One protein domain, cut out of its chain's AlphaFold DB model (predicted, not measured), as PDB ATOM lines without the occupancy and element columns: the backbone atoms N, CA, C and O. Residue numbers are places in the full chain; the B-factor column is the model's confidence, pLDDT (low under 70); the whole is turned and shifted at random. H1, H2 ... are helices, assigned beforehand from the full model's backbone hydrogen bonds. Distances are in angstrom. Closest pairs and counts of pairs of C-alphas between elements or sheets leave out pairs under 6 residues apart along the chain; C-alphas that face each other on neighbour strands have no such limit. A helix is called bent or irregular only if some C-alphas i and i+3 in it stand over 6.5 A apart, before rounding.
ATOM      1  N   LEU A   4     223.853 286.434 178.707       59.81
ATOM      2  CA  LEU A   4     222.746 285.631 179.228       59.81
ATOM      3  C   LEU A   4     223.235 284.573 180.226       59.81
ATOM      4  O   LEU A   4     222.697 284.466 181.319       59.81
ATOM      5  N   ALA A   5     224.279 283.821 179.867       65.94
ATOM      6  CA  ALA A   5     224.842 282.790 180.735       65.94
ATOM      7  C   ALA A   5     225.414 283.394 182.025       65.94
ATOM      8  O   ALA A   5     225.213 282.828 183.091       65.94
ATOM      9  N   ALA A   6     226.057 284.565 181.938       69.88
ATOM     10  CA  ALA A   6     226.530 285.292 183.113       69.88
ATOM     11  C   ALA A   6     225.370 285.681 184.045       69.88
ATOM     12  O   ALA A   6     225.407 285.329 185.214       69.88
ATOM     13  N   ALA A   7     224.300 286.292 183.523       67.19
ATOM     14  CA  ALA A   7     223.146 286.693 184.333       67.19
ATOM     15  C   ALA A   7     222.413 285.498 184.977       67.19
ATOM     16  O   ALA A   7     221.982 285.579 186.126       67.19
ATOM     17  N   VAL A   8     222.298 284.370 184.264       71.06
ATOM     18  CA  VAL A   8     221.721 283.130 184.815       71.06
ATOM     19  C   VAL A   8     222.607 282.561 185.926       71.06
ATOM     20  O   VAL A   8     222.100 282.210 186.989       71.06
ATOM     21  N   ILE A   9     223.926 282.505 185.718       72.88
ATOM     22  CA  ILE A   9     224.886 282.018 186.720       72.88
ATOM     23  C   ILE A   9     224.916 282.938 187.945       72.88
ATOM     24  O   ILE A   9     224.928 282.443 189.066       72.88
ATOM     25  N   GLU A  10     224.890 284.256 187.754       72.31
ATOM     26  CA  GLU A  10     224.835 285.241 188.839       72.31
ATOM     27  C   GLU A  10     223.535 285.116 189.643       72.31
ATOM     28  O   GLU A  10     223.579 285.112 190.872       72.31
ATOM     29  N   GLY A  11     222.390 284.940 188.972       69.75
ATOM     30  CA  GLY A  11     221.098 284.704 189.624       69.75
ATOM     31  C   GLY A  11     221.079 283.422 190.460       69.75
ATOM     32  O   GLY A  11     220.700 283.449 191.632       69.75
ATOM     33  N   ILE A  12     221.555 282.311 189.889       75.19
ATOM     34  CA  ILE A  12     221.700 281.032 190.606       75.19
ATOM     35  C   ILE A  12     222.689 281.176 191.770       75.19
ATOM     36  O   ILE A  12     222.424 280.698 192.871       75.19
ATOM     37  N   GLY A  13     223.809 281.866 191.548       74.69
ATOM     38  CA  GLY A  13     224.843 282.106 192.548       74.69
ATOM     39  C   GLY A  13     224.331 282.912 193.739       74.69
ATOM     40  O   GLY A  13     224.567 282.522 194.879       74.69
ATOM     41  N   MET A  14     223.570 283.983 193.501       74.62
ATOM     42  CA  MET A  14     222.948 284.768 194.573       74.62
ATOM     43  C   MET A  14     221.974 283.931 195.405       74.62
ATOM     44  O   MET A  14     221.978 284.024 196.631       74.62
ATOM     45  N   LEU A  15     221.178 283.077 194.759       72.19
ATOM     46  CA  LEU A  15     220.218 282.222 195.454       72.19
ATOM     47  C   LEU A  15     220.924 281.140 196.280       72.19
ATOM     48  O   LEU A  15     220.552 280.885 197.425       72.19
ATOM     49  N   PHE A  16     222.001 280.567 195.741       74.50
ATOM     50  CA  PHE A  16     222.855 279.633 196.466       74.50
ATOM     51  C   PHE A  16     223.534 280.292 197.676       74.50
ATOM     52  O   PHE A  16     223.533 279.724 198.767       74.50
ATOM     53  N   ILE A  17     224.049 281.515 197.520       75.75
ATOM     54  CA  ILE A  17     224.617 282.300 198.626       75.75
ATOM     55  C   ILE A  17     223.550 282.576 199.691       75.75
ATOM     56  O   ILE A  17     223.820 282.409 200.879       75.75
ATOM     57  N   TYR A  18     222.333 282.945 199.289       76.00
ATOM     58  CA  TYR A  18     221.228 283.183 200.219       76.00
ATOM     59  C   TYR A  18     220.856 281.914 201.000       76.00
ATOM     60  O   TYR A  18     220.688 281.951 202.220       76.00
ATOM     61  N   PHE A  19     220.812 280.768 200.319       74.94
ATOM     62  CA  PHE A  19     220.575 279.473 200.950       74.94
ATOM     63  C   PHE A  19     221.684 279.101 201.946       74.94
ATOM     64  O   PHE A  19     221.391 278.691 203.071       74.94
ATOM     65  N   LEU A  20     222.955 279.318 201.589       76.19
ATOM     66  CA  LEU A  20     224.083 279.140 202.507       76.19
ATOM     67  C   LEU A  20     223.982 280.063 203.726       76.19
ATOM     68  O   LEU A  20     224.246 279.619 204.839       76.19
ATOM     69  N   PHE A  21     223.560 281.316 203.546       77.88
ATOM     70  CA  PHE A  21     223.341 282.244 204.656       77.88
ATOM     71  C   PHE A  21     222.283 281.728 205.631       77.88
ATOM     72  O   PHE A  21     222.492 281.807 206.840       77.88
ATOM     73  N   ILE A  22     221.176 281.169 205.139       77.38
ATOM     74  CA  ILE A  22     220.144 280.569 205.999       77.38
ATOM     75  C   ILE A  22     220.726 279.388 206.785       77.38
ATOM     76  O   ILE A  22     220.544 279.318 208.000       77.38
ATOM     77  N   LEU A  23     221.474 278.496 206.125       73.50
ATOM     78  CA  LEU A  23     222.091 277.339 206.782       73.50
ATOM     79  C   LEU A  23     223.130 277.742 207.833       73.50
ATOM     80  O   LEU A  23     223.127 277.196 208.935       73.50
ATOM     81  N   ILE A  24     223.999 278.707 207.517       76.50
ATOM     82  CA  ILE A  24     225.037 279.201 208.431       76.50
ATOM     83  C   ILE A  24     224.401 279.894 209.637       76.50
ATOM     84  O   ILE A  24     224.822 279.643 210.763       76.50
ATOM     85  N   ASN A  25     223.373 280.725 209.432       72.81
ATOM     86  CA  ASN A  25     222.662 281.364 210.540       72.81
ATOM     87  C   ASN A  25     221.945 280.334 211.418       72.81
ATOM     88  O   ASN A  25     222.035 280.419 212.642       72.81
ATOM     89  N   GLY A  26     221.313 279.321 210.816       64.00
ATOM     90  CA  GLY A  26     220.745 278.192 211.554       64.00
ATOM     91  C   GLY A  26     221.802 277.480 212.402       64.00
ATOM     92  O   GLY A  26     221.639 277.347 213.613       64.00
ATOM     93  N   ALA A  27     222.935 277.109 211.800       66.88
ATOM     94  CA  ALA A  27     224.043 276.455 212.495       66.88
ATOM     95  C   ALA A  27     224.653 277.320 213.616       66.88
ATOM     96  O   ALA A  27     225.009 276.795 214.672       66.88
ATOM     97  N   PHE A  28     224.753 278.639 213.423       73.00
ATOM     98  CA  PHE A  28     225.280 279.577 214.420       73.00
ATOM     99  C   PHE A  28     224.377 279.680 215.657       73.00
ATOM    100  O   PHE A  28     224.873 279.630 216.786       73.00
ATOM    101  N   ILE A  29     223.058 279.761 215.452       64.62
ATOM    102  CA  ILE A  29     222.067 279.745 216.540       64.62
ATOM    103  C   ILE A  29     222.204 278.445 217.353       64.62
ATOM    104  O   ILE A  29     222.223 278.468 218.583       64.62
ATOM    105  N   ILE A  30     222.412 277.309 216.684       59.44
ATOM    106  CA  ILE A  30     222.570 275.997 217.333       59.44
ATOM    107  C   ILE A  30     223.889 275.892 218.110       59.44
ATOM    108  O   ILE A  30     223.897 275.406 219.244       59.44
ATOM    109  N   TYR A  31     224.998 276.394 217.551       65.19
ATOM    110  CA  TYR A  31     226.303 276.412 218.222       65.19
ATOM    111  C   TYR A  31     226.263 277.202 219.539       65.19
ATOM    112  O   TYR A  31     226.806 276.745 220.548       65.19
ATOM    113  N   GLN A  32     225.563 278.344 219.570       64.56
ATOM    114  CA  GLN A  32     225.343 279.093 220.813       64.56
ATOM    115  C   GLN A  32     224.515 278.315 221.850       64.56
ATOM    116  O   GLN A  32     224.695 278.526 223.049       64.56
ATOM    117  N   THR A  33     223.660 277.384 221.415       63.50
ATOM    118  CA  THR A  33     222.693 276.679 222.275       63.50
ATOM    119  C   THR A  33     223.228 275.346 222.848       63.50
ATOM    120  O   THR A  33     222.569 274.725 223.679       63.50
ATOM    121  N   ARG A  34     224.447 274.908 222.470       60.00
ATOM    122  CA  ARG A  34     225.153 273.696 222.976       60.00
ATOM    123  C   ARG A  34     224.331 272.388 222.979       60.00
ATOM    124  O   ARG A  34     224.498 271.559 223.874       60.00
ATOM    125  N   ARG A  35     223.464 272.169 221.987       56.56
ATOM    126  CA  ARG A  35     222.738 270.895 221.811       56.56
ATOM    127  C   ARG A  35     223.434 269.969 220.808       56.56
ATOM    128  O   ARG A  35     224.118 270.436 219.899       56.56
ATOM    129  N   TYR A  36     223.278 268.654 221.004       59.41
ATOM    130  CA  TYR A  36     223.659 267.633 220.020       59.41
ATOM    131  C   TYR A  36     222.924 267.895 218.699       59.41
ATOM    132  O   TYR A  36     221.759 268.278 218.706       59.41
ATOM    133  N   VAL A  37     223.609 267.711 217.569       57.91
ATOM    134  CA  VAL A  37     223.049 268.006 216.243       57.91
ATOM    135  C   VAL A  37     222.166 266.842 215.789       57.91
ATOM    136  O   VAL A  37     222.655 265.898 215.170       57.91
ATOM    137  N   ASP A  38     220.870 266.912 216.088       65.69
ATOM    138  CA  ASP A  38     219.845 266.151 215.368       65.69
ATOM    139  C   ASP A  38     219.291 267.029 214.237       65.69
ATOM    140  O   ASP A  38     218.680 268.069 214.477       65.69
ATOM    141  N   ILE A  39     219.513 266.618 212.986       63.44
ATOM    142  CA  ILE A  39     219.059 267.344 211.789       63.44
ATOM    143  C   ILE A  39     217.538 267.559 211.810       63.44
ATOM    144  O   ILE A  39     217.062 268.583 211.316       63.44
ATOM    145  N   ASN A  40     216.775 266.640 212.406       70.31
ATOM    146  CA  ASN A  40     215.327 266.781 212.517       70.31
ATOM    147  C   ASN A  40     214.948 267.909 213.481       70.31
ATOM    148  O   ASN A  40     214.055 268.691 213.162       70.31
ATOM    149  N   GLU A  41     215.648 268.045 214.613       68.06
ATOM    150  CA  GLU A  41     215.454 269.167 215.543       68.06
ATOM    151  C   GLU A  41     215.841 270.494 214.885       68.06
ATOM    152  O   GLU A  41     215.085 271.459 214.963       68.06
ATOM    153  N   VAL A  42     216.941 270.517 214.122       66.00
ATOM    154  CA  VAL A  42     217.369 271.699 213.354       66.00
ATOM    155  C   VAL A  42     216.306 272.151 212.354       66.00
ATOM    156  O   VAL A  42     215.981 273.338 212.283       66.00
ATOM    157  N   MET A  43     215.740 271.224 211.577       66.19
ATOM    158  CA  MET A  43     214.661 271.566 210.649       66.19
ATOM    159  C   MET A  43     213.412 272.049 211.388       66.19
ATOM    160  O   MET A  43     212.737 272.954 210.899       66.19
ATOM    161  N   ASN A  44     213.107 271.479 212.554       71.75
ATOM    162  CA  ASN A  44     211.940 271.862 213.338       71.75
ATOM    163  C   ASN A  44     212.091 273.265 213.946       71.75
ATOM    164  O   ASN A  44     211.154 274.059 213.879       71.75
ATOM    165  N   ASP A  45     213.278 273.615 214.442       68.75
ATOM    166  CA  ASP A  45     213.586 274.947 214.973       68.75
ATOM    167  C   ASP A  45     213.534 276.015 213.872       68.75
ATOM    168  O   ASP A  45     212.909 277.063 214.048       68.75
ATOM    169  N   ILE A  46     214.113 275.728 212.699       68.31
ATOM    170  CA  ILE A  46     214.031 276.608 211.521       68.31
ATOM    171  C   ILE A  46     212.572 276.778 211.079       68.31
ATOM    172  O   ILE A  46     212.130 277.898 210.825       68.31
ATOM    173  N   ASN A  47     211.805 275.688 211.011       73.75
ATOM    174  CA  ASN A  47     210.388 275.752 210.660       73.75
ATOM    175  C   ASN A  47     209.579 276.535 211.699       73.75
ATOM    176  O   ASN A  47     208.687 277.280 211.311       73.75
ATOM    177  N   THR A  48     209.892 276.419 212.987       71.56
ATOM    178  CA  THR A  48     209.212 277.155 214.066       71.56
ATOM    179  C   THR A  48     209.530 278.652 214.004       71.56
ATOM    180  O   THR A  48     208.628 279.481 214.111       71.56
ATOM    181  N   LEU A  49     210.791 279.010 213.736       70.94
ATOM    182  CA  LEU A  49     211.222 280.394 213.496       70.94
ATOM    183  C   LEU A  49     210.548 281.019 212.268       70.94
ATOM    184  O   LEU A  49     210.117 282.169 212.325       70.94
ATOM    185  N   LEU A  50     210.467 280.275 211.162       66.00
ATOM    186  CA  LEU A  50     209.868 280.748 209.910       66.00
ATOM    187  C   LEU A  50     208.336 280.802 209.970       66.00
ATOM    188  O   LEU A  50     207.735 281.716 209.405       66.00
ATOM    189  N   SER A  51     207.706 279.838 210.647       66.94
ATOM    190  CA  SER A  51     206.245 279.709 210.659       66.94
ATOM    191  C   SER A  51     205.563 280.770 211.496       66.94
ATOM    192  O   SER A  51     204.469 281.191 211.112       66.94
ATOM    193  N   GLY A  52     206.202 281.260 212.566       65.38
ATOM    194  CA  GLY A  52     205.648 282.317 213.413       65.38
ATOM    195  C   GLY A  52     204.152 282.096 213.687       65.38
ATOM    196  O   GLY A  52     203.748 281.013 214.094       65.38
ATOM    197  N   ASN A  53     203.317 283.097 213.386       58.22
ATOM    198  CA  ASN A  53     201.848 283.002 213.462       58.22
ATOM    199  C   ASN A  53     201.164 282.802 212.085       58.22
ATOM    200  O   ASN A  53     199.945 282.901 211.979       58.22
ATOM    201  N   ILE A  54     201.951 282.602 211.022       64.12
ATOM    202  CA  ILE A  54     201.535 282.656 209.605       64.12
ATOM    203  C   ILE A  54     201.649 281.302 208.885       64.12
ATOM    204  O   ILE A  54     201.219 281.186 207.742       64.12
ATOM    205  N   GLY A  55     202.200 280.270 209.534       67.56
ATOM    206  CA  GLY A  55     202.203 278.893 209.021       67.56
ATOM    207  C   GLY A  55     203.196 278.611 207.882       67.56
ATOM    208  O   GLY A  55     203.131 277.549 207.266       67.56
ATOM    209  N   ILE A  56     204.133 279.523 207.599       74.69
ATOM    210  CA  ILE A  56     205.130 279.380 206.524       74.69
ATOM    211  C   ILE A  56     206.328 278.555 207.008       74.69
ATOM    212  O   ILE A  56     207.067 278.970 207.886       74.69
ATOM    213  N   ASN A  57     206.583 277.399 206.403       79.75
ATOM    214  CA  ASN A  57     207.768 276.589 206.718       79.75
ATOM    215  C   ASN A  57     208.875 276.726 205.652       79.75
ATOM    216  O   ASN A  57     208.674 277.343 204.602       79.75
ATOM    217  N   LEU A  58     210.037 276.109 205.887       77.06
ATOM    218  CA  LEU A  58     211.183 276.157 204.969       77.06
ATOM    219  C   LEU A  58     210.846 275.643 203.554       77.06
ATOM    220  O   LEU A  58     211.368 276.159 202.567       77.06
ATOM    221  N   GLY A  59     209.938 274.670 203.443       79.19
ATOM    222  CA  GLY A  59     209.462 274.147 202.161       79.19
ATOM    223  C   GLY A  59     208.718 275.195 201.329       79.19
ATOM    224  O   GLY A  59     208.952 275.292 200.126       79.19
ATOM    225  N   HIS A  60     207.898 276.041 201.960       81.44
ATOM    226  CA  HIS A  60     207.225 277.144 201.262       81.44
ATOM    227  C   HIS A  60     208.234 278.148 200.710       81.44
ATOM    228  O   HIS A  60     208.144 278.548 199.549       81.44
ATOM    229  N   VAL A  61     209.220 278.519 201.533       81.12
ATOM    230  CA  VAL A  61     210.287 279.447 201.139       81.12
ATOM    231  C   VAL A  61     211.069 278.883 199.957       81.12
ATOM    232  O   VAL A  61     211.338 279.608 199.002       81.12
ATOM    233  N   PHE A  62     211.389 277.589 199.986       81.81
ATOM    234  CA  PHE A  62     212.091 276.925 198.895       81.81
ATOM    235  C   PHE A  62     211.295 276.955 197.586       81.81
ATOM    236  O   PHE A  62     211.822 277.412 196.572       81.81
ATOM    237  N   VAL A  63     210.028 276.522 197.600       84.38
ATOM    238  CA  VAL A  63     209.180 276.500 196.394       84.38
ATOM    239  C   VAL A  63     209.006 277.909 195.830       84.38
ATOM    240  O   VAL A  63     209.143 278.106 194.623       84.38
ATOM    241  N   PHE A  64     208.777 278.901 196.693       82.00
ATOM    242  CA  PHE A  64     208.646 280.295 196.283       82.00
ATOM    243  C   PHE A  64     209.935 280.837 195.651       82.00
ATOM    244  O   PHE A  64     209.901 281.373 194.544       82.00
ATOM    245  N   MET A  65     211.083 280.657 196.310       81.69
ATOM    246  CA  MET A  65     212.377 281.113 195.789       81.69
ATOM    247  C   MET A  65     212.735 280.421 194.473       81.69
ATOM    248  O   MET A  65     213.250 281.063 193.557       81.69
ATOM    249  N   PHE A  66     212.418 279.133 194.344       82.81
ATOM    250  CA  PHE A  66     212.634 278.389 193.111       82.81
ATOM    251  C   PHE A  66     211.734 278.891 191.972       82.81
ATOM    252  O   PHE A  66     212.222 279.104 190.862       82.81
ATOM    253  N   ALA A  67     210.454 279.161 192.245       86.44
ATOM    254  CA  ALA A  67     209.548 279.756 191.265       86.44
ATOM    255  C   ALA A  67     210.047 281.129 190.793       86.44
ATOM    256  O   ALA A  67     210.154 281.371 189.590       86.44
ATOM    257  N   VAL A  68     210.425 282.004 191.732       84.25
ATOM    258  CA  VAL A  68     210.985 283.330 191.424       84.25
ATOM    259  C   VAL A  68     212.231 283.210 190.547       84.25
ATOM    260  O   VAL A  68     212.329 283.910 189.541       84.25
ATOM    261  N   LEU A  69     213.155 282.300 190.872       84.38
ATOM    262  CA  LEU A  69     214.352 282.060 190.063       84.38
ATOM    263  C   LEU A  69     213.997 281.694 188.622       84.38
ATOM    264  O   LEU A  69     214.539 282.276 187.681       84.38
ATOM    265  N   VAL A  70     213.085 280.740 188.447       86.75
ATOM    266  CA  VAL A  70     212.670 280.268 187.125       86.75
ATOM    267  C   VAL A  70     212.008 281.392 186.329       86.75
ATOM    268  O   VAL A  70     212.328 281.564 185.152       86.75
ATOM    269  N   PHE A  71     211.161 282.211 186.957       86.00
ATOM    270  CA  PHE A  71     210.556 283.366 186.293       86.00
ATOM    271  C   PHE A  71     211.577 284.440 185.915       86.00
ATOM    272  O   PHE A  71     211.501 284.984 184.815       86.00
ATOM    273  N   VAL A  72     212.561 284.719 186.774       84.38
ATOM    274  CA  VAL A  72     213.648 285.660 186.457       84.38
ATOM    275  C   VAL A  72     214.464 285.152 185.268       84.38
ATOM    276  O   VAL A  72     214.731 285.915 184.338       84.38
ATOM    277  N   ILE A  73     214.810 283.862 185.244       84.69
ATOM    278  CA  ILE A  73     215.503 283.249 184.102       84.69
ATOM    279  C   ILE A  73     214.647 283.373 182.836       84.69
ATOM    280  O   ILE A  73     215.143 283.855 181.817       84.69
ATOM    281  N   GLY A  74     213.363 283.011 182.905       86.94
ATOM    282  CA  GLY A  74     212.437 283.111 181.776       86.94
ATOM    283  C   GLY A  74     212.304 284.538 181.241       86.94
ATOM    284  O   GLY A  74     212.340 284.751 180.026       86.94
ATOM    285  N   PHE A  75     212.254 285.536 182.125       86.56
ATOM    286  CA  PHE A  75     212.250 286.949 181.749       86.56
ATOM    287  C   PHE A  75     213.524 287.335 180.988       86.56
ATOM    288  O   PHE A  75     213.442 287.883 179.885       86.56
ATOM    289  N   ILE A  76     214.706 287.015 181.530       85.81
ATOM    290  CA  ILE A  76     215.993 287.355 180.901       85.81
ATOM    291  C   ILE A  76     216.125 286.659 179.539       85.81
ATOM    292  O   ILE A  76     216.540 287.290 178.562       85.81
ATOM    293  N   VAL A  77     215.738 285.381 179.448       88.38
ATOM    294  CA  VAL A  77     215.734 284.626 178.187       88.38
ATOM    295  C   VAL A  77     214.806 285.291 177.171       88.38
ATOM    296  O   VAL A  77     215.223 285.525 176.041       88.38
ATOM    297  N   THR A  78     213.600 285.696 177.569       90.00
ATOM    298  CA  THR A  78     212.644 286.368 176.672       90.00
ATOM    299  C   THR A  78     213.186 287.703 176.154       90.00
ATOM    300  O   THR A  78     213.103 287.985 174.955       90.00
ATOM    301  N   VAL A  79     213.808 288.510 177.023       87.69
ATOM    302  CA  VAL A  79     214.501 289.749 176.624       87.69
ATOM    303  C   VAL A  79     215.609 289.446 175.613       87.69
ATOM    304  O   VAL A  79     215.720 290.117 174.581       87.69
ATOM    305  N   TYR A  80     216.417 288.420 175.875       86.25
ATOM    306  CA  TYR A  80     217.498 288.012 174.985       86.25
ATOM    307  C   TYR A  80     216.983 287.537 173.620       86.25
ATOM    308  O   TYR A  80     217.522 287.940 172.583       86.25
ATOM    309  N   THR A  81     215.915 286.742 173.594       88.12
ATOM    310  CA  THR A  81     215.273 286.282 172.360       88.12
ATOM    311  C   THR A  81     214.718 287.454 171.563       88.12
ATOM    312  O   THR A  81     214.973 287.542 170.364       88.12
ATOM    313  N   ALA A  82     214.059 288.418 172.210       88.25
ATOM    314  CA  ALA A  82     213.552 289.614 171.540       88.25
ATOM    315  C   ALA A  82     214.674 290.462 170.909       88.25
ATOM    316  O   ALA A  82     214.558 290.935 169.772       88.25
ATOM    317  N   MET A  83     215.800 290.624 171.616       86.62
ATOM    318  CA  MET A  83     216.987 291.277 171.055       86.62
ATOM    319  C   MET A  83     217.576 290.489 169.881       86.62
ATOM    320  O   MET A  83     218.023 291.097 168.906       86.62
ATOM    321  N   THR A  84     217.581 289.161 169.967       87.00
ATOM    322  CA  THR A  84     218.117 288.272 168.930       87.00
ATOM    323  C   THR A  84     217.257 288.308 167.673       87.00
ATOM    324  O   THR A  84     217.789 288.586 166.603       87.00
ATOM    325  N   ILE A  85     215.933 288.169 167.793       86.69
ATOM    326  CA  ILE A  85     214.984 288.319 166.678       86.69
ATOM    327  C   ILE A  85     215.191 289.665 165.988       86.69
ATOM    328  O   ILE A  85     215.358 289.714 164.770       86.69
ATOM    329  N   ARG A  86     215.261 290.762 166.758       87.38
ATOM    330  CA  ARG A  86     215.512 292.086 166.178       87.38
ATOM    331  C   ARG A  86     216.831 292.128 165.413       87.38
ATOM    332  O   ARG A  86     216.881 292.677 164.323       87.38
ATOM    333  N   LYS A  87     217.909 291.587 165.984       84.12
ATOM    334  CA  LYS A  87     219.241 291.615 165.360       84.12
ATOM    335  C   LYS A  87     219.381 290.679 164.160       84.12
ATOM    336  O   LYS A  87     220.249 290.951 163.332       84.12
ATOM    337  N   SER A  88     218.606 289.599 164.098       82.38
ATOM    338  CA  SER A  88     218.684 288.598 163.029       82.38
ATOM    339  C   SER A  88     217.714 288.880 161.883       82.38
ATOM    340  O   SER A  88     218.097 288.707 160.736       82.38
ATOM    341  N   ILE A  89     216.486 289.322 162.170       82.75
ATOM    342  CA  ILE A  89     215.429 289.511 161.156       82.75
ATOM    343  C   ILE A  89     215.270 290.987 160.771       82.75
ATOM    344  O   ILE A  89     215.016 291.307 159.618       82.75
ATOM    345  N   PHE A  90     215.439 291.899 161.729       81.06
ATOM    346  CA  PHE A  90     215.156 293.329 161.560       81.06
ATOM    347  C   PHE A  90     216.411 294.191 161.747       81.06
ATOM    348  O   PHE A  90     216.363 295.271 162.347       81.06
ATOM    349  N   SER A  91     217.556 293.691 161.274       78.00
ATOM    350  CA  SER A  91     218.877 294.301 161.478       78.00
ATOM    351  C   SER A  91     218.980 295.727 160.925       78.00
ATOM    352  O   SER A  91     219.700 296.543 161.500       78.00
ATOM    353  N   GLU A  92     218.236 296.039 159.864       78.69
ATOM    354  CA  GLU A  92     218.306 297.309 159.127       78.69
ATOM    355  C   GLU A  92     217.461 298.443 159.740       78.69
ATOM    356  O   GLU A  92     217.569 299.604 159.341       78.69
ATOM    357  N   ILE A  93     216.619 298.148 160.738       79.62
ATOM    358  CA  ILE A  93     215.684 299.133 161.297       79.62
ATOM    359  C   ILE A  93     216.383 300.039 162.327       79.62
ATOM    360  O   ILE A  93     216.872 299.583 163.363       79.62
ATOM    361  N   LYS A  94     216.357 301.362 162.083       71.44
ATOM    362  CA  LYS A  94     217.011 302.401 162.913       71.44
ATOM    363  C   LYS A  94     216.574 302.415 164.389       71.44
ATOM    364  O   LYS A  94     217.392 302.689 165.262       71.44
ATOM    365  N   PHE A  95     215.317 302.084 164.699       78.00
ATOM    366  CA  PHE A  95     214.772 302.087 166.069       78.00
ATOM    367  C   PHE A  95     214.858 300.719 166.753       78.00
ATOM    368  O   PHE A  95     213.873 300.164 167.243       78.00
ATOM    369  N   GLY A  96     216.066 300.164 166.816       76.94
ATOM    370  CA  GLY A  96     216.257 298.805 167.303       76.94
ATOM    371  C   GLY A  96     215.809 298.568 168.756       76.94
ATOM    372  O   GLY A  96     215.378 297.467 169.083       76.94
ATOM    373  N   GLY A  97     215.930 299.555 169.652       80.31
ATOM    374  CA  GLY A  97     215.511 299.407 171.056       80.31
ATOM    375  C   GLY A  97     213.995 299.261 171.203       80.31
ATOM    376  O   GLY A  97     213.521 298.302 171.805       80.31
ATOM    377  N   PHE A  98     213.246 300.169 170.575       84.62
ATOM    378  CA  PHE A  98     211.783 300.164 170.581       84.62
ATOM    379  C   PHE A  98     211.210 298.912 169.907       84.62
ATOM    380  O   PHE A  98     210.300 298.281 170.436       84.62
ATOM    381  N   LEU A  99     211.804 298.483 168.790       86.25
ATOM    382  CA  LEU A  99     211.376 297.261 168.113       86.25
ATOM    383  C   LEU A  99     211.617 296.008 168.970       86.25
ATOM    384  O   LEU A  99     210.741 295.155 169.063       86.25
ATOM    385  N   SER A 100     212.769 295.909 169.646       85.56
ATOM    386  CA  SER A 100     213.025 294.816 170.597       85.56
ATOM    387  C   SER A 100     212.023 294.810 171.753       85.56
ATOM    388  O   SER A 100     211.644 293.735 172.206       85.56
ATOM    389  N   PHE A 101     211.560 295.978 172.201       88.62
ATOM    390  CA  PHE A 101     210.527 296.075 173.230       88.62
ATOM    391  C   PHE A 101     209.154 295.595 172.735       88.62
ATOM    392  O   PHE A 101     208.498 294.825 173.430       88.62
ATOM    393  N   ILE A 102     208.747 295.955 171.511       91.62
ATOM    394  CA  ILE A 102     207.506 295.438 170.905       91.62
ATOM    395  C   ILE A 102     207.567 293.914 170.756       91.62
ATOM    396  O   ILE A 102     206.624 293.220 171.133       91.62
ATOM    397  N   ILE A 103     208.687 293.380 170.253       91.19
ATOM    398  CA  ILE A 103     208.887 291.928 170.127       91.19
ATOM    399  C   ILE A 103     208.823 291.263 171.506       91.19
ATOM    400  O   ILE A 103     208.197 290.218 171.650       91.19
ATOM    401  N   PHE A 104     209.427 291.873 172.526       92.62
ATOM    402  CA  PHE A 104     209.362 291.379 173.899       92.62
ATOM    403  C   PHE A 104     207.920 291.318 174.422       92.62
ATOM    404  O   PHE A 104     207.535 290.292 174.980       92.62
ATOM    405  N   ILE A 105     207.106 292.359 174.210       93.56
ATOM    406  CA  ILE A 105     205.681 292.344 174.586       93.56
ATOM    407  C   ILE A 105     204.948 291.216 173.854       93.56
ATOM    408  O   ILE A 105     204.245 290.436 174.491       93.56
ATOM    409  N   GLY A 106     205.147 291.094 172.537       93.31
ATOM    410  CA  GLY A 106     204.511 290.050 171.732       93.31
ATOM    411  C   GLY A 106     204.886 288.636 172.184       93.31
ATOM    412  O   GLY A 106     204.013 287.778 172.292       93.31
ATOM    413  N   LEU A 107     206.160 288.405 172.516       92.50
ATOM    414  CA  LEU A 107     206.622 287.133 173.074       92.50
ATOM    415  C   LEU A 107     205.988 286.853 174.439       92.50
ATOM    416  O   LEU A 107     205.470 285.762 174.633       92.50
ATOM    417  N   ASN A 108     205.973 287.816 175.366       91.31
ATOM    418  CA  ASN A 108     205.348 287.613 176.681       91.31
ATOM    419  C   ASN A 108     203.855 287.313 176.568       91.31
ATOM    420  O   ASN A 108     203.349 286.436 177.267       91.31
ATOM    421  N   TRP A 109     203.159 288.015 175.673       93.75
ATOM    422  CA  TRP A 109     201.750 287.761 175.399       93.75
ATOM    423  C   TRP A 109     201.535 286.344 174.857       93.75
ATOM    424  O   TRP A 109     200.717 285.607 175.401       93.75
ATOM    425  N   ALA A 110     202.321 285.922 173.861       91.06
ATOM    426  CA  ALA A 110     202.239 284.571 173.307       91.06
ATOM    427  C   ALA A 110     202.550 283.490 174.356       91.06
ATOM    428  O   ALA A 110     201.835 282.494 174.449       91.06
ATOM    429  N   LEU A 111     203.583 283.694 175.177       90.75
ATOM    430  CA  LEU A 111     203.961 282.764 176.245       90.75
ATOM    431  C   LEU A 111     202.867 282.636 177.303       90.75
ATOM    432  O   LEU A 111     202.593 281.521 177.737       90.75
ATOM    433  N   THR A 112     202.236 283.753 177.673       88.62
ATOM    434  CA  THR A 112     201.139 283.798 178.652       88.62
ATOM    435  C   THR A 112     199.874 283.146 178.104       88.62
ATOM    436  O   THR A 112     199.192 282.420 178.820       88.62
ATOM    437  N   TYR A 113     199.566 283.368 176.825       88.00
ATOM    438  CA  TYR A 113     198.443 282.713 176.160       88.00
ATOM    439  C   TYR A 113     198.629 281.189 176.137       88.00
ATOM    440  O   TYR A 113     197.759 280.446 176.584       88.00
ATOM    441  N   VAL A 114     199.800 280.716 175.692       87.44
ATOM    442  CA  VAL A 114     200.106 279.277 175.624       87.44
ATOM    443  C   VAL A 114     200.158 278.640 177.013       87.44
ATOM    444  O   VAL A 114     199.665 277.527 177.192       87.44
ATOM    445  N   SER A 115     200.747 279.318 178.002       85.62
ATOM    446  CA  SER A 115     200.785 278.793 179.366       85.62
ATOM    447  C   SER A 115     199.395 278.752 179.994       85.62
ATOM    448  O   SER A 115     199.085 277.763 180.647       85.62
ATOM    449  N   GLY A 116     198.543 279.752 179.750       81.56
ATOM    450  CA  GLY A 116     197.159 279.781 180.231       81.56
ATOM    451  C   GLY A 116     196.339 278.587 179.744       81.56
ATOM    452  O   GLY A 116     195.722 277.894 180.555       81.56
ATOM    453  N   GLU A 117     196.410 278.281 178.446       82.88
ATOM    454  CA  GLU A 117     195.783 277.081 177.876       82.88
ATOM    455  C   GLU A 117     196.327 275.803 178.529       82.88
ATOM    456  O   GLU A 117     195.564 274.930 178.940       82.88
ATOM    457  N   PHE A 118     197.646 275.705 178.716       81.25
ATOM    458  CA  PHE A 118     198.257 274.522 179.321       81.25
ATOM    459  C   PHE A 118     197.880 274.351 180.802       81.25
ATOM    460  O   PHE A 118     197.595 273.239 181.246       81.25
ATOM    461  N   TYR A 119     197.834 275.440 181.573       77.94
ATOM    462  CA  TYR A 119     197.433 275.412 182.981       77.94
ATOM    463  C   TYR A 119     195.979 274.985 183.147       77.94
ATOM    464  O   TYR A 119     195.694 274.187 184.040       77.94
ATOM    465  N   SER A 120     195.091 275.418 182.247       70.38
ATOM    466  CA  SER A 120     193.689 274.988 182.252       70.38
ATOM    467  C   SER A 120     193.517 273.468 182.097       70.38
ATOM    468  O   SER A 120     192.552 272.905 182.611       70.38
ATOM    469  N   ILE A 121     194.474 272.798 181.442       73.38
ATOM    470  CA  ILE A 121     194.463 271.349 181.203       73.38
ATOM    471  C   ILE A 121     195.145 270.589 182.349       73.38
ATOM    472  O   ILE A 121     194.653 269.550 182.784       73.38
ATOM    473  N   VAL A 122     196.299 271.074 182.813       69.06
ATOM    474  CA  VAL A 122     197.196 270.307 183.697       69.06
ATOM    475  C   VAL A 122     196.948 270.572 185.180       69.06
ATOM    476  O   VAL A 122     197.288 269.736 186.015       69.06
ATOM    477  N   SER A 123     196.330 271.697 185.533       64.31
ATOM    478  CA  SER A 123     195.992 272.003 186.920       64.31
ATOM    479  C   SER A 123     194.598 272.631 187.007       64.31
ATOM    480  O   SER A 123     194.469 273.850 187.110       64.31
ATOM    481  N   PRO A 124     193.529 271.812 187.012       63.84
ATOM    482  CA  PRO A 124     192.169 272.296 187.267       63.84
ATOM    483  C   PRO A 124     192.067 273.023 188.617       63.84
ATOM    484  O   PRO A 124     191.309 273.982 188.769       63.84
ATOM    485  N   GLU A 125     192.883 272.586 189.579       60.34
ATOM    486  CA  GLU A 125     192.978 273.145 190.924       60.34
ATOM    487  C   GLU A 125     193.528 274.579 190.927       60.34
ATOM    488  O   GLU A 125     193.104 275.371 191.770       60.34
ATOM    489  N   TYR A 126     194.363 274.963 189.949       55.72
ATOM    490  CA  TYR A 126     194.903 276.323 189.791       55.72
ATOM    491  C   TYR A 126     193.800 277.395 189.769       55.72
ATOM    492  O   TYR A 126     193.949 278.455 190.373       55.72
ATOM    493  N   ASN A 127     192.654 277.092 189.149       56.28
ATOM    494  CA  ASN A 127     191.513 278.012 189.064       56.28
ATOM    495  C   ASN A 127     190.654 278.054 190.343       56.28
ATOM    496  O   ASN A 127     189.835 278.957 190.503       56.28
ATOM    497  N   SER A 128     190.823 277.097 191.257       57.06
ATOM    498  CA  SER A 128     190.002 276.953 192.471       57.06
ATOM    499  C   SER A 128     190.626 277.553 193.740       57.06
ATOM    500  O   SER A 128     190.001 277.544 194.799       57.06
ATOM    501  N   PHE A 129     191.818 278.152 193.644       54.62
ATOM    502  CA  PHE A 129     192.598 278.615 194.802       54.62
ATOM    503  C   PHE A 129     192.157 279.938 195.443       54.62
ATOM    504  O   PHE A 129     192.811 280.427 196.362       54.62
ATOM    505  N   VAL A 130     191.032 280.517 195.021       53.84
ATOM    506  CA  VAL A 130     190.603 281.855 195.465       53.84
ATOM    507  C   VAL A 130     190.220 281.904 196.962       53.84
ATOM    508  O   VAL A 130     190.179 282.990 197.527       53.84
ATOM    509  N   ASN A 131     190.020 280.761 197.644       51.34
ATOM    510  CA  ASN A 131     189.460 280.717 199.009       51.34
ATOM    511  C   ASN A 131     190.255 279.925 200.073       51.34
ATOM    512  O   ASN A 131     189.712 279.663 201.147       51.34
ATOM    513  N   VAL A 132     191.515 279.536 199.842       57.19
ATOM    514  CA  VAL A 132     192.286 278.762 200.842       57.19
ATOM    515  C   VAL A 132     193.160 279.691 201.691       57.19
ATOM    516  O   VAL A 132     194.106 280.293 201.192       57.19
ATOM    517  N   THR A 133     192.855 279.814 202.986       59.38
ATOM    518  CA  THR A 133     193.558 280.718 203.922       59.38
ATOM    519  C   THR A 133     194.933 280.216 204.369       59.38
ATOM    520  O   THR A 133     195.747 281.018 204.817       59.38
ATOM    521  N   THR A 134     195.218 278.918 204.241       66.56
ATOM    522  CA  THR A 134     196.525 278.316 204.555       66.56
ATOM    523  C   THR A 134     196.770 277.121 203.640       66.56
ATOM    524  O   THR A 134     196.050 276.129 203.731       66.56
ATOM    525  N   VAL A 135     197.767 277.221 202.763       73.00
ATOM    526  CA  VAL A 135     198.195 276.145 201.854       73.00
ATOM    527  C   VAL A 135     199.409 275.470 202.475       73.00
ATOM    528  O   VAL A 135     200.298 276.176 202.941       73.00
ATOM    529  N   SER A 136     199.460 274.140 202.515       78.81
ATOM    530  CA  SER A 136     200.647 273.421 202.990       78.81
ATOM    531  C   SER A 136     201.796 273.475 201.972       78.81
ATOM    532  O   SER A 136     201.587 273.685 200.779       78.81
ATOM    533  N   ALA A 137     203.033 273.207 202.407       76.31
ATOM    534  CA  ALA A 137     204.200 273.248 201.516       76.31
ATOM    535  C   ALA A 137     204.099 272.228 200.372       76.31
ATOM    536  O   ALA A 137     204.534 272.496 199.254       76.31
ATOM    537  N   SER A 138     203.524 271.058 200.657       76.44
ATOM    538  CA  SER A 138     203.271 270.006 199.672       76.44
ATOM    539  C   SER A 138     202.229 270.427 198.646       76.44
ATOM    540  O   SER A 138     202.447 270.228 197.455       76.44
ATOM    541  N   GLU A 139     201.131 271.046 199.081       79.06
ATOM    542  CA  GLU A 139     200.100 271.555 198.172       79.06
ATOM    543  C   GLU A 139     200.653 272.702 197.324       79.06
ATOM    544  O   GLU A 139     200.495 272.693 196.106       79.06
ATOM    545  N   LEU A 140     201.403 273.629 197.931       81.31
ATOM    546  CA  LEU A 140     202.074 274.705 197.205       81.31
ATOM    547  C   LEU A 140     203.007 274.152 196.123       81.31
ATOM    548  O   LEU A 140     203.035 274.680 195.012       81.31
ATOM    549  N   LEU A 141     203.747 273.080 196.422       81.69
ATOM    550  CA  LEU A 141     204.594 272.410 195.442       81.69
ATOM    551  C   LEU A 141     203.760 271.803 194.314       81.69
ATOM    552  O   LEU A 141     204.084 272.040 193.158       81.69
ATOM    553  N   VAL A 142     202.683 271.075 194.613       81.50
ATOM    554  CA  VAL A 142     201.808 270.470 193.590       81.50
ATOM    555  C   VAL A 142     201.219 271.526 192.650       81.50
ATOM    556  O   VAL A 142     201.161 271.300 191.444       81.50
ATOM    557  N   ILE A 143     200.858 272.701 193.169       78.06
ATOM    558  CA  ILE A 143     200.292 273.802 192.372       78.06
ATOM    559  C   ILE A 143     201.373 274.518 191.557       78.06
ATOM    560  O   ILE A 143     201.184 274.819 190.379       78.06
ATOM    561  N   MET A 144     202.513 274.826 192.180       82.19
ATOM    562  CA  MET A 144     203.588 275.588 191.538       82.19
ATOM    563  C   MET A 144     204.419 274.738 190.585       82.19
ATOM    564  O   MET A 144     205.001 275.277 189.649       82.19
ATOM    565  N   PHE A 145     204.475 273.423 190.772       84.06
ATOM    566  CA  PHE A 145     205.316 272.550 189.963       84.06
ATOM    567  C   PHE A 145     204.937 272.553 188.471       84.06
ATOM    568  O   PHE A 145     205.837 272.771 187.659       84.06
ATOM    569  N   PRO A 146     203.656 272.417 188.065       83.38
ATOM    570  CA  PRO A 146     203.249 272.582 186.669       83.38
ATOM    571  C   PRO A 146     203.618 273.956 186.103       83.38
ATOM    572  O   PRO A 146     204.106 274.053 184.977       83.38
ATOM    573  N   VAL A 147     203.434 275.016 186.897       84.81
ATOM    574  CA  VAL A 147     203.760 276.394 186.505       84.81
ATOM    575  C   VAL A 147     205.251 276.527 186.214       84.81
ATOM    576  O   VAL A 147     205.636 276.945 185.120       84.81
ATOM    577  N   ILE A 148     206.079 276.082 187.157       87.44
ATOM    578  CA  ILE A 148     207.537 276.071 187.063       87.44
ATOM    579  C   ILE A 148     208.003 275.227 185.872       87.44
ATOM    580  O   ILE A 148     208.843 275.677 185.091       87.44
ATOM    581  N   ALA A 149     207.449 274.027 185.696       87.44
ATOM    582  CA  ALA A 149     207.816 273.123 184.611       87.44
ATOM    583  C   ALA A 149     207.547 273.752 183.236       87.44
ATOM    584  O   ALA A 149     208.425 273.742 182.370       87.44
ATOM    585  N   VAL A 150     206.375 274.366 183.048       89.50
ATOM    586  CA  VAL A 150     206.042 275.084 181.807       89.50
ATOM    587  C   VAL A 150     207.001 276.245 181.572       89.50
ATOM    588  O   VAL A 150     207.514 276.385 180.462       89.50
ATOM    589  N   SER A 151     207.308 277.044 182.597       88.69
ATOM    590  CA  SER A 151     208.250 278.162 182.464       88.69
ATOM    591  C   SER A 151     209.667 277.705 182.097       88.69
ATOM    592  O   SER A 151     210.337 278.358 181.291       88.69
ATOM    593  N   ILE A 152     210.120 276.558 182.618       88.12
ATOM    594  CA  ILE A 152     211.395 275.943 182.218       88.12
ATOM    595  C   ILE A 152     211.347 275.523 180.745       88.12
ATOM    596  O   ILE A 152     212.241 275.884 179.979       88.12
ATOM    597  N   ILE A 153     210.297 274.811 180.321       89.88
ATOM    598  CA  ILE A 153     210.133 274.359 178.929       89.88
ATOM    599  C   ILE A 153     210.118 275.554 177.969       89.88
ATOM    600  O   ILE A 153     210.841 275.558 176.971       89.88
ATOM    601  N   GLN A 154     209.356 276.598 178.291       90.56
ATOM    602  CA  GLN A 154     209.311 277.835 177.512       90.56
ATOM    603  C   GLN A 154     210.694 278.492 177.407       90.56
ATOM    604  O   GLN A 154     211.114 278.880 176.315       90.56
ATOM    605  N   SER A 155     211.440 278.552 178.512       88.81
ATOM    606  CA  SER A 155     212.806 279.095 178.528       88.81
ATOM    607  C   SER A 155     213.764 278.289 177.644       88.81
ATOM    608  O   SER A 155     214.589 278.868 176.932       88.81
ATOM    609  N   ILE A 156     213.640 276.959 177.631       86.44
ATOM    610  CA  ILE A 156     214.422 276.082 176.748       86.44
ATOM    611  C   ILE A 156     214.083 276.366 175.281       86.44
ATOM    612  O   ILE A 156     214.991 276.596 174.482       86.44
ATOM    613  N   ILE A 157     212.795 276.415 174.928       89.94
ATOM    614  CA  ILE A 157     212.340 276.680 173.552       89.94
ATOM    615  C   ILE A 157     212.858 278.036 173.059       89.94
ATOM    616  O   ILE A 157     213.435 278.119 171.976       89.94
ATOM    617  N   LEU A 158     212.723 279.093 173.862       89.69
ATOM    618  CA  LEU A 158     213.219 280.428 173.519       89.69
ATOM    619  C   LEU A 158     214.740 280.453 173.336       89.69
ATOM    620  O   LEU A 158     215.251 281.105 172.420       89.69
ATOM    621  N   THR A 159     215.472 279.714 174.171       86.62
ATOM    622  CA  THR A 159     216.927 279.574 174.047       86.62
ATOM    623  C   THR A 159     217.300 278.885 172.734       86.62
ATOM    624  O   THR A 159     218.156 279.395 172.008       86.62
ATOM    625  N   LEU A 160     216.618 277.791 172.378       85.56
ATOM    626  CA  LEU A 160     216.822 277.081 171.109       85.56
ATOM    627  C   LEU A 160     216.482 277.963 169.900       85.56
ATOM    628  O   LEU A 160     217.279 278.052 168.967       85.56
ATOM    629  N   CYS A 161     215.356 278.684 169.936       86.12
ATOM    630  CA  CYS A 161     214.994 279.651 168.896       86.12
ATOM    631  C   CYS A 161     216.058 280.744 168.739       86.12
ATOM    632  O   CYS A 161     216.419 281.105 167.620       86.12
ATOM    633  N   SER A 162     216.585 281.258 169.852       84.56
ATOM    634  CA  SER A 162     217.640 282.275 169.829       84.56
ATOM    635  C   SER A 162     218.931 281.719 169.226       84.56
ATOM    636  O   SER A 162     219.538 282.384 168.390       84.56
ATOM    637  N   GLY A 163     219.326 280.496 169.599       82.44
ATOM    638  CA  GLY A 163     220.486 279.808 169.025       82.44
ATOM    639  C   GLY A 163     220.360 279.632 167.511       82.44
ATOM    640  O   GLY A 163     221.232 280.070 166.765       82.44
ATOM    641  N   TYR A 164     219.218 279.116 167.053       84.81
ATOM    642  CA  TYR A 164     218.928 278.936 165.629       84.81
ATOM    643  C   TYR A 164     218.992 280.251 164.831       84.81
ATOM    644  O   TYR A 164     219.572 280.315 163.745       84.81
ATOM    645  N   LEU A 165     218.415 281.331 165.370       83.56
ATOM    646  CA  LEU A 165     218.422 282.645 164.719       83.56
ATOM    647  C   LEU A 165     219.816 283.283 164.658       83.56
ATOM    648  O   LEU A 165     220.061 284.116 163.781       83.56
ATOM    649  N   LEU A 166     220.718 282.934 165.576       81.00
ATOM    650  CA  LEU A 166     222.106 283.394 165.547       81.00
ATOM    651  C   LEU A 166     222.919 282.646 164.492       81.00
ATOM    652  O   LEU A 166     223.652 283.289 163.744       81.00
ATOM    653  N   GLU A 167     222.749 281.326 164.387       76.38
ATOM    654  CA  GLU A 167     223.416 280.515 163.361       76.38
ATOM    655  C   GLU A 167     223.029 280.962 161.951       76.38
ATOM    656  O   GLU A 167     223.897 281.173 161.103       76.38
ATOM    657  N   LYS A 168     221.735 281.207 161.703       65.69
ATOM    658  CA  LYS A 168     221.284 281.694 160.391       65.69
ATOM    659  C   LYS A 168     221.824 283.072 160.027       65.69
ATOM    660  O   LYS A 168     222.059 283.313 158.852       65.69
ATOM    661  N   LYS A 169     222.052 283.953 161.004       58.25
ATOM    662  CA  LYS A 169     222.631 285.279 160.752       58.25
ATOM    663  C   LYS A 169     224.104 285.208 160.327       58.25
ATOM    664  O   LYS A 169     224.573 286.110 159.657       58.25
ATOM    665  N   ILE A 170     224.849 284.178 160.729       53.72
ATOM    666  CA  ILE A 170     226.244 284.001 160.284       53.72
ATOM    667  C   ILE A 170     226.297 283.575 158.803       53.72
ATOM    668  O   ILE A 170     227.282 283.847 158.127       53.72
ATOM    669  N   ASN A 171     225.226 282.952 158.299       44.34
ATOM    670  CA  ASN A 171     225.109 282.465 156.922       44.34
ATOM    671  C   ASN A 171     224.364 283.421 155.962       44.34
ATOM    672  O   ASN A 171     224.143 283.047 154.811       44.34
ATOM    673  N   LEU A 172     223.952 284.606 156.427       42.16
ATOM    674  CA  LEU A 172     223.302 285.673 155.649       42.16
ATOM    675  C   LEU A 172     224.237 286.882 155.570       42.16
ATOM    676  O   LEU A 172     224.353 287.445 154.462       42.16
TER     677      LEU A 172
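This is residues 4 to 172 of the 172 residues of an uncharacterized protein of bioreactor metagenome (UniProt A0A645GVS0). Long helices run lengthwise, with H3 and H6 side by side in the core and H1 along another side of H3, shifted toward one end. H4 packs at a slant on H3 and H6, short H5 follows at its far end, and short H2 sits crosswise between H1 and H3 at the end where residues 31 to 36 stick out. The printed part has 169 residues with six named helices, H1 to H6 in chain order, and no named strand; the class is all helix. The whole is loose, with a radius of gyration of the C-alphas of 21.1 A, and elongated, spanning 68 by 37 by 23 A.

H6, residues 137 to 170, has a kink of 39 degrees near residue 144 and is only just irregular, with C-alphas 143 and 146 6.54 A apart. H6 touches the hub H3, residues 58 to 89, at a shallow tilt of 20 degrees, the same way; their closest C-alphas, of His 60 and Ala 137, are 4.9 A apart. H1, residues 4 to 33, touches H3 with residues 4 to 15 alone, at a shallow tilt of 14 degrees, opposite ways; the closest C-alphas are those of Val 8 and Ile 73, 6.3 A apart. H4, residues 96 to 122, touches H3 at a steep tilt of 46 degrees, opposite ways, closest at the C-alphas of Ala 82 and Phe 104, 5.1 A. H4 also touches H6 at a steep tilt of 41 degrees, opposite ways, closest at the C-alphas of Ser 115 and Val 150, 6.9 A. H2, residues 39 to 51, only just touches H3, with 3 pairs of C-alphas within 8 A, closest at Asn 47 and Leu 58, 5.8 A. H5, residues 124 to 131, is irregular, with C-alphas 128 and 131 7.6 A apart, and only just touches H4, only at the corner, with 3 pairs of C-alphas within 8 A, closest at Tyr 119 and Tyr 126, 7.3 A. H1 and H6 are apart. Every O i to N i+4 pair is within hydrogen-bond range in H1, H2, H3 and H4; in H6 it is 28 of 30, and in H5 0 of 4, beside 2 of 5 O i to N i+3 pairs.

H6 is 48.0 A long, H3 46.0 A, H1 44.0 A and H4 38.0 A; H2 and H5 are shorter. H1 begins at C-alpha 4, (222.746, 285.631, 179.228), and H6 ends at C-alpha 170, (226.244, 284.001, 160.284).

The two C-alphas farthest apart, of Arg 34 and Glu 92, are 68.4 A apart. The printed part has no cut, and no link is long. The mean pLDDT of the printed part is 76.6; 47 residues are under 70, among them residues 29 to 39 and 122 to 134.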